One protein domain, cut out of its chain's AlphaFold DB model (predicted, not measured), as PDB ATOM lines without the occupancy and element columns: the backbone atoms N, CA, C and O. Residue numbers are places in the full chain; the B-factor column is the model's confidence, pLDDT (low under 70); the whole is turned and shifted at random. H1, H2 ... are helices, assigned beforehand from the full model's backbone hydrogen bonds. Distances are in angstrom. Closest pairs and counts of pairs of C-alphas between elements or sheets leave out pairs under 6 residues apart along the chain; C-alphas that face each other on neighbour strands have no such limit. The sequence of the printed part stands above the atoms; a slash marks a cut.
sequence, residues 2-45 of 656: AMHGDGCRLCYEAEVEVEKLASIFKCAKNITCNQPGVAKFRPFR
ATOM      1  N   ALA A   2      24.776   3.067-102.211       85.19
ATOM      2  CA  ALA A   2      23.504   2.564-102.779       85.19
ATOM      3  C   ALA A   2      22.690   1.573-101.901       85.19
ATOM      4  O   ALA A   2      21.503   1.406-102.137       85.19
ATOM      5  N   MET A   3      23.297   0.936-100.894       91.31
ATOM      6  CA  MET A   3      22.625   0.043 -99.933       91.31
ATOM      7  C   MET A   3      22.921   0.448 -98.473       91.31
ATOM      8  O   MET A   3      23.214  -0.404 -97.638       91.31
ATOM      9  N   HIS A   4      22.931   1.753 -98.179       87.44
ATOM     10  CA  HIS A   4      23.302   2.295 -96.859       87.44
ATOM     11  C   HIS A   4      22.106   2.453 -95.894       87.44
ATOM     12  O   HIS A   4      22.311   2.488 -94.687       87.44
ATOM     13  N   GLY A   5      20.860   2.497 -96.389       84.06
ATOM     14  CA  GLY A   5      19.649   2.525 -95.546       84.06
ATOM     15  C   GLY A   5      19.375   3.849 -94.807       84.06
ATOM     16  O   GLY A   5      18.493   3.909 -93.959       84.06
ATOM     17  N   ASP A   6      20.099   4.915 -95.144       88.62
ATOM     18  CA  ASP A   6      19.925   6.297 -94.657       88.62
ATOM     19  C   ASP A   6      18.759   7.056 -95.329       88.62
ATOM     20  O   ASP A   6      18.450   8.188 -94.957       88.62
ATOM     21  N   GLY A   7      18.121   6.463 -96.345       87.44
ATOM     22  CA  GLY A   7      17.117   7.130 -97.177       87.44
ATOM     23  C   GLY A   7      17.694   8.109 -98.209       87.44
ATOM     24  O   GLY A   7      16.937   8.896 -98.780       87.44
ATOM     25  N   CYS A   8      19.006   8.079 -98.488       92.62
ATOM     26  CA  CYS A   8      19.615   8.916 -99.522       92.62
ATOM     27  C   CYS A   8      18.965   8.675-100.897       92.62
ATOM     28  O   CYS A   8      18.488   7.577-101.186       92.62
ATOM     29  N   ARG A   9      18.989   9.661-101.807       93.62
ATOM     30  CA  ARG A   9      18.296   9.532-103.109       93.62
ATOM     31  C   ARG A   9      18.757   8.306-103.915       93.62
ATOM     32  O   ARG A   9      17.926   7.556-104.411       93.62
ATOM     33  N   LEU A  10      20.071   8.067-103.970       91.00
ATOM     34  CA  LEU A  10      20.678   6.895-104.627       91.00
ATOM     35  C   LEU A  10      20.343   5.569-103.923       91.00
ATOM     36  O   LEU A  10      20.342   4.516-104.555       91.00
ATOM     37  N   CYS A  11      20.083   5.625-102.619       92.38
ATOM     38  CA  CYS A  11      19.757   4.494-101.765       92.38
ATOM     39  C   CYS A  11      18.305   4.069-102.018       92.38
ATOM     40  O   CYS A  11      18.039   2.937-102.413       92.38
ATOM     41  N   TYR A  12      17.380   5.028-101.938       94.00
ATOM     42  CA  TYR A  12      15.967   4.838-102.256       94.00
ATOM     43  C   TYR A  12      15.742   4.391-103.714       94.00
ATOM     44  O   TYR A  12      14.966   3.471-103.967       94.00
ATOM     45  N   GLU A  13      16.453   4.983-104.685       95.12
ATOM     46  CA  GLU A  13      16.414   4.553-106.094       95.12
ATOM     47  C   GLU A  13      16.821   3.073-106.260       95.12
ATOM     48  O   GLU A  13      16.162   2.325-106.989       95.12
ATOM     49  N   ALA A  14      17.864   2.622-105.553       94.94
ATOM     50  CA  ALA A  14      18.315   1.232-105.582       94.94
ATOM     51  C   ALA A  14      17.330   0.276-104.884       94.94
ATOM     52  O   ALA A  14      17.001  -0.776-105.435       94.94
ATOM     53  N   GLU A  15      16.809   0.646-103.712       94.94
ATOM     54  CA  GLU A  15      15.823  -0.138-102.957       94.94
ATOM     55  C   GLU A  15      14.527  -0.358-103.757       94.94
ATOM     56  O   GLU A  15      14.008  -1.479-103.809       94.94
ATOM     57  N   VAL A  16      14.043   0.672-104.463       95.88
ATOM     58  CA  VAL A  16      12.863   0.588-105.341       95.88
ATOM     59  C   VAL A  16      13.094  -0.365-106.521       95.88
ATOM     60  O   VAL A  16      12.223  -1.188-106.825       95.88
ATOM     61  N   GLU A  17      14.259  -0.322-107.176       95.56
ATOM     62  CA  GLU A  17      14.577  -1.269-108.255       95.56
ATOM     63  C   GLU A  17      14.801  -2.702-107.736       95.56
ATOM     64  O   GLU A  17      14.404  -3.660-108.407       95.56
ATOM     65  N   VAL A  18      15.342  -2.882-106.524       96.62
ATOM     66  CA  VAL A  18      15.440  -4.197-105.860       96.62
ATOM     67  C   VAL A  18      14.051  -4.773-105.562       96.62
ATOM     68  O   VAL A  18      13.810  -5.945-105.863       96.62
ATOM     69  N   GLU A  19      13.103  -3.977-105.055       96.06
ATOM     70  CA  GLU A  19      11.726  -4.434-104.802       96.06
ATOM     71  C   GLU A  19      11.009  -4.833-106.099       96.06
ATOM     72  O   GLU A  19      10.366  -5.885-106.199       96.06
ATOM     73  N   LYS A  20      11.171  -4.011-107.135       95.69
ATOM     74  CA  LYS A  20      10.653  -4.249-108.483       95.69
ATOM     75  C   LYS A  20      11.219  -5.546-109.069       95.69
ATOM     76  O   LYS A  20      10.440  -6.376-109.545       95.69
ATOM     77  N   LEU A  21      12.530  -5.786-108.966       95.62
ATOM     78  CA  LEU A  21      13.155  -7.054-109.363       95.62
ATOM     79  C   LEU A  21      12.633  -8.238-108.537       95.62
ATOM     80  O   LEU A  21      12.295  -9.269-109.118       95.62
ATOM     81  N   ALA A  22      12.480  -8.089-107.221       95.31
ATOM     82  CA  ALA A  22      11.929  -9.123-106.347       95.31
ATOM     83  C   ALA A  22      10.490  -9.507-106.729       95.31
ATOM     84  O   ALA A  22      10.147 -10.694-106.738       95.31
ATOM     85  N   SER A  23       9.656  -8.536-107.121       94.44
ATOM     86  CA  SER A  23       8.302  -8.796-107.631       94.44
ATOM     87  C   SER A  23       8.327  -9.614-108.932       94.44
ATOM     88  O   SER A  23       7.638 -10.633-109.039       94.44
ATOM     89  N   ILE A  24       9.210  -9.253-109.872       93.94
ATOM     90  CA  ILE A  24       9.385  -9.951-111.151       93.94
ATOM     91  C   ILE A  24       9.939 -11.364-110.920       93.94
ATOM     92  O   ILE A  24       9.458 -12.307-111.541       93.94
ATOM     93  N   PHE A  25      10.890 -11.557-110.000       93.62
ATOM     94  CA  PHE A  25      11.416 -12.876-109.628       93.62
ATOM     95  C   PHE A  25      10.363 -13.753-108.937       93.62
ATOM     96  O   PHE A  25      10.253 -14.943-109.241       93.62
ATOM     97  N   LYS A  26       9.542 -13.182-108.047       92.75
ATOM     98  CA  LYS A  26       8.401 -13.872-107.423       92.75
ATOM     99  C   LYS A  26       7.380 -14.325-108.471       92.75
ATOM    100  O   LYS A  26       6.870 -15.438-108.371       92.75
ATOM    101  N   CYS A  27       7.128 -13.507-109.493       92.56
ATOM    102  CA  CYS A  27       6.283 -13.868-110.630       92.56
ATOM    103  C   CYS A  27       6.948 -14.916-111.542       92.56
ATOM    104  O   CYS A  27       6.307 -15.893-111.908       92.56
ATOM    105  N   ALA A  28       8.242 -14.787-111.850       91.62
ATOM    106  CA  ALA A  28       8.984 -15.706-112.719       91.62
ATOM    107  C   ALA A  28       9.052 -17.145-112.179       91.62
ATOM    108  O   ALA A  28       8.945 -18.090-112.962       91.62
ATOM    109  N   LYS A  29       9.144 -17.310-110.849       89.88
ATOM    110  CA  LYS A  29       9.020 -18.607-110.154       89.88
ATOM    111  C   LYS A  29       7.687 -19.319-110.429       89.88
ATOM    112  O   LYS A  29       7.628 -20.539-110.323       89.88
ATOM    113  N   ASN A  30       6.627 -18.586-110.776       88.69
ATOM    114  CA  ASN A  30       5.338 -19.154-111.151       88.69
ATOM    115  C   ASN A  30       5.178 -19.172-112.682       88.69
ATOM    116  O   ASN A  30       5.138 -18.129-113.336       88.69
ATOM    117  N   ILE A  31       5.015 -20.363-113.258       78.12
ATOM    118  CA  ILE A  31       4.875 -20.580-114.707       78.12
ATOM    119  C   ILE A  31       3.645 -19.851-115.291       78.12
ATOM    120  O   ILE A  31       3.687 -19.427-116.443       78.12
ATOM    121  N   THR A  32       2.579 -19.634-114.510       84.94
ATOM    122  CA  THR A  32       1.331 -19.002-114.993       84.94
ATOM    123  C   THR A  32       1.321 -17.470-114.935       84.94
ATOM    124  O   THR A  32       0.396 -16.841-115.444       84.94
ATOM    125  N   CYS A  33       2.322 -16.841-114.311       86.69
ATOM    126  CA  CYS A  33       2.291 -15.410-114.004       86.69
ATOM    127  C   CYS A  33       2.762 -14.544-115.192       86.69
ATOM    128  O   CYS A  33       3.893 -14.680-115.651       86.69
ATOM    129  N   ASN A  34       1.917 -13.646-115.705       84.69
ATOM    130  CA  ASN A  34       2.146 -12.950-116.985       84.69
ATOM    131  C   ASN A  34       2.480 -11.450-116.841       84.69
ATOM    132  O   ASN A  34       2.036 -10.635-117.647       84.69
ATOM    133  N   GLN A  35       3.251 -11.063-115.817       86.50
ATOM    134  CA  GLN A  35       3.692  -9.666-115.675       86.50
ATOM    135  C   GLN A  35       4.722  -9.265-116.757       86.50
ATOM    136  O   GLN A  35       5.503 -10.110-117.216       86.50
ATOM    137  N   PRO A  36       4.784  -7.976-117.149       85.94
ATOM    138  CA  PRO A  36       5.806  -7.464-118.059       85.94
ATOM    139  C   PRO A  36       7.234  -7.770-117.582       85.94
ATOM    140  O   PRO A  36       7.532  -7.764-116.392       85.94
ATOM    141  N   GLY A  37       8.141  -8.042-118.523       85.12
ATOM    142  CA  GLY A  37       9.556  -8.298-118.228       85.12
ATOM    143  C   GLY A  37       9.884  -9.681-117.643       85.12
ATOM    144  O   GLY A  37      11.051 -10.058-117.667       85.12
ATOM    145  N   VAL A  38       8.898 -10.471-117.202       90.19
ATOM    146  CA  VAL A  38       9.095 -11.825-116.636       90.19
ATOM    147  C   VAL A  38       9.680 -12.815-117.642       90.19
ATOM    148  O   VAL A  38      10.470 -13.678-117.273       90.19
ATOM    149  N   ALA A  39       9.330 -12.683-118.925       87.50
ATOM    150  CA  ALA A  39       9.739 -13.618-119.974       87.50
ATOM    151  C   ALA A  39      11.270 -13.762-120.123       87.50
ATOM    152  O   ALA A  39      11.734 -14.828-120.513       87.50
ATOM    153  N   LYS A  40      12.056 -12.734-119.760       88.69
ATOM    154  CA  LYS A  40      13.533 -12.781-119.790       88.69
ATOM    155  C   LYS A  40      14.151 -13.606-118.649       88.69
ATOM    156  O   LYS A  40      15.348 -13.855-118.660       88.69
ATOM    157  N   PHE A  41      13.341 -14.002-117.666       88.56
ATOM    158  CA  PHE A  41      13.721 -14.799-116.499       88.56
ATOM    159  C   PHE A  41      12.975 -16.147-116.478       88.56
ATOM    160  O   PHE A  41      12.594 -16.635-115.414       88.56
ATOM    161  N   ARG A  42      12.706 -16.734-117.654       85.38
ATOM    162  CA  ARG A  42      12.110 -18.071-117.798       85.38
ATOM    163  C   ARG A  42      13.050 -19.003-118.583       85.38
ATOM    164  O   ARG A  42      13.424 -18.631-119.692       85.38
ATOM    165  N   PRO A  43      13.388 -20.203-118.065       85.62
ATOM    166  CA  PRO A  43      13.065 -20.712-116.724       85.62
ATOM    167  C   PRO A  43      13.689 -19.846-115.617       85.62
ATOM    168  O   PRO A  43      14.743 -19.244-115.815       85.62
ATOM    169  N   PHE A  44      13.027 -19.750-114.459       88.12
ATOM    170  CA  PHE A  44      13.552 -18.945-113.356       88.12
ATOM    171  C   PHE A  44      14.818 -19.582-112.779       88.12
ATOM    172  O   PHE A  44      14.834 -20.767-112.452       88.12
ATOM    173  N   ARG A  45      15.851 -18.759-112.591       87.25
ATOM    174  CA  ARG A  45      17.070 -19.095-111.856       87.25
ATOM    175  C   ARG A  45      17.346 -18.007-110.823       87.25
ATOM    176  O   ARG A  45      17.027 -16.838-111.044       87.25
TER     177      ARG A  45
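What this domain is: This is residues 2 to 45 of the 656 residues of an uncharacterized protein of Heterorhabditis bacteriophora (UniProt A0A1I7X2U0). One long helix, H1, makes most of the length of this rod; before it residues 2 to 8 form a small hook at one end, and beyond its other end residues 29 to 37 loop round and bring the short helix H2 against its last residues, 24 to 28. The printed part has 44 residues, with two named helices in the order H1, H2 and no named strand. Its class is all helix, with 24 residues in the two helices. The whole is loose, with a radius of gyration of the C-alphas of 12.9 A, and spans 37 by 17 by 13 A.

Where its parts are: Start at C-alpha 2 and pass residues 2 to 8 to reach C-alpha 9 at (18.296, 9.532, -103.109). There H1 begins, residues 9 to 28, and it runs 28.6 A to C-alpha 28 at (8.984, -15.706, -112.719). Go on through residues 29 to 37 to H2, residues 38 to 41, which ends at C-alpha 41 at (13.721, -14.799, -116.499).

How they stand to each other: Look at residues 24 to 28 of H1, for with these alone it touches H2, with 7 pairs of C-alphas within 8 A. The closest C-alphas of the two are those of Ala 28 and Val 38, 5.5 A apart, while the centres are 15.1 A apart. In H1 every O i to N i+4 pair is within hydrogen-bond range; H2 is too short for such a pair, and its one O i to N i+3 pair is within range.

The domain as a whole: The two C-alphas farthest apart are those of Asp 6 and Thr 32, at 37.4 A. The printed part has no cut, and the link from H1 to H2, 9 residues, is short. The mean pLDDT of the printed part is 90.3, and no printed residue is under 70.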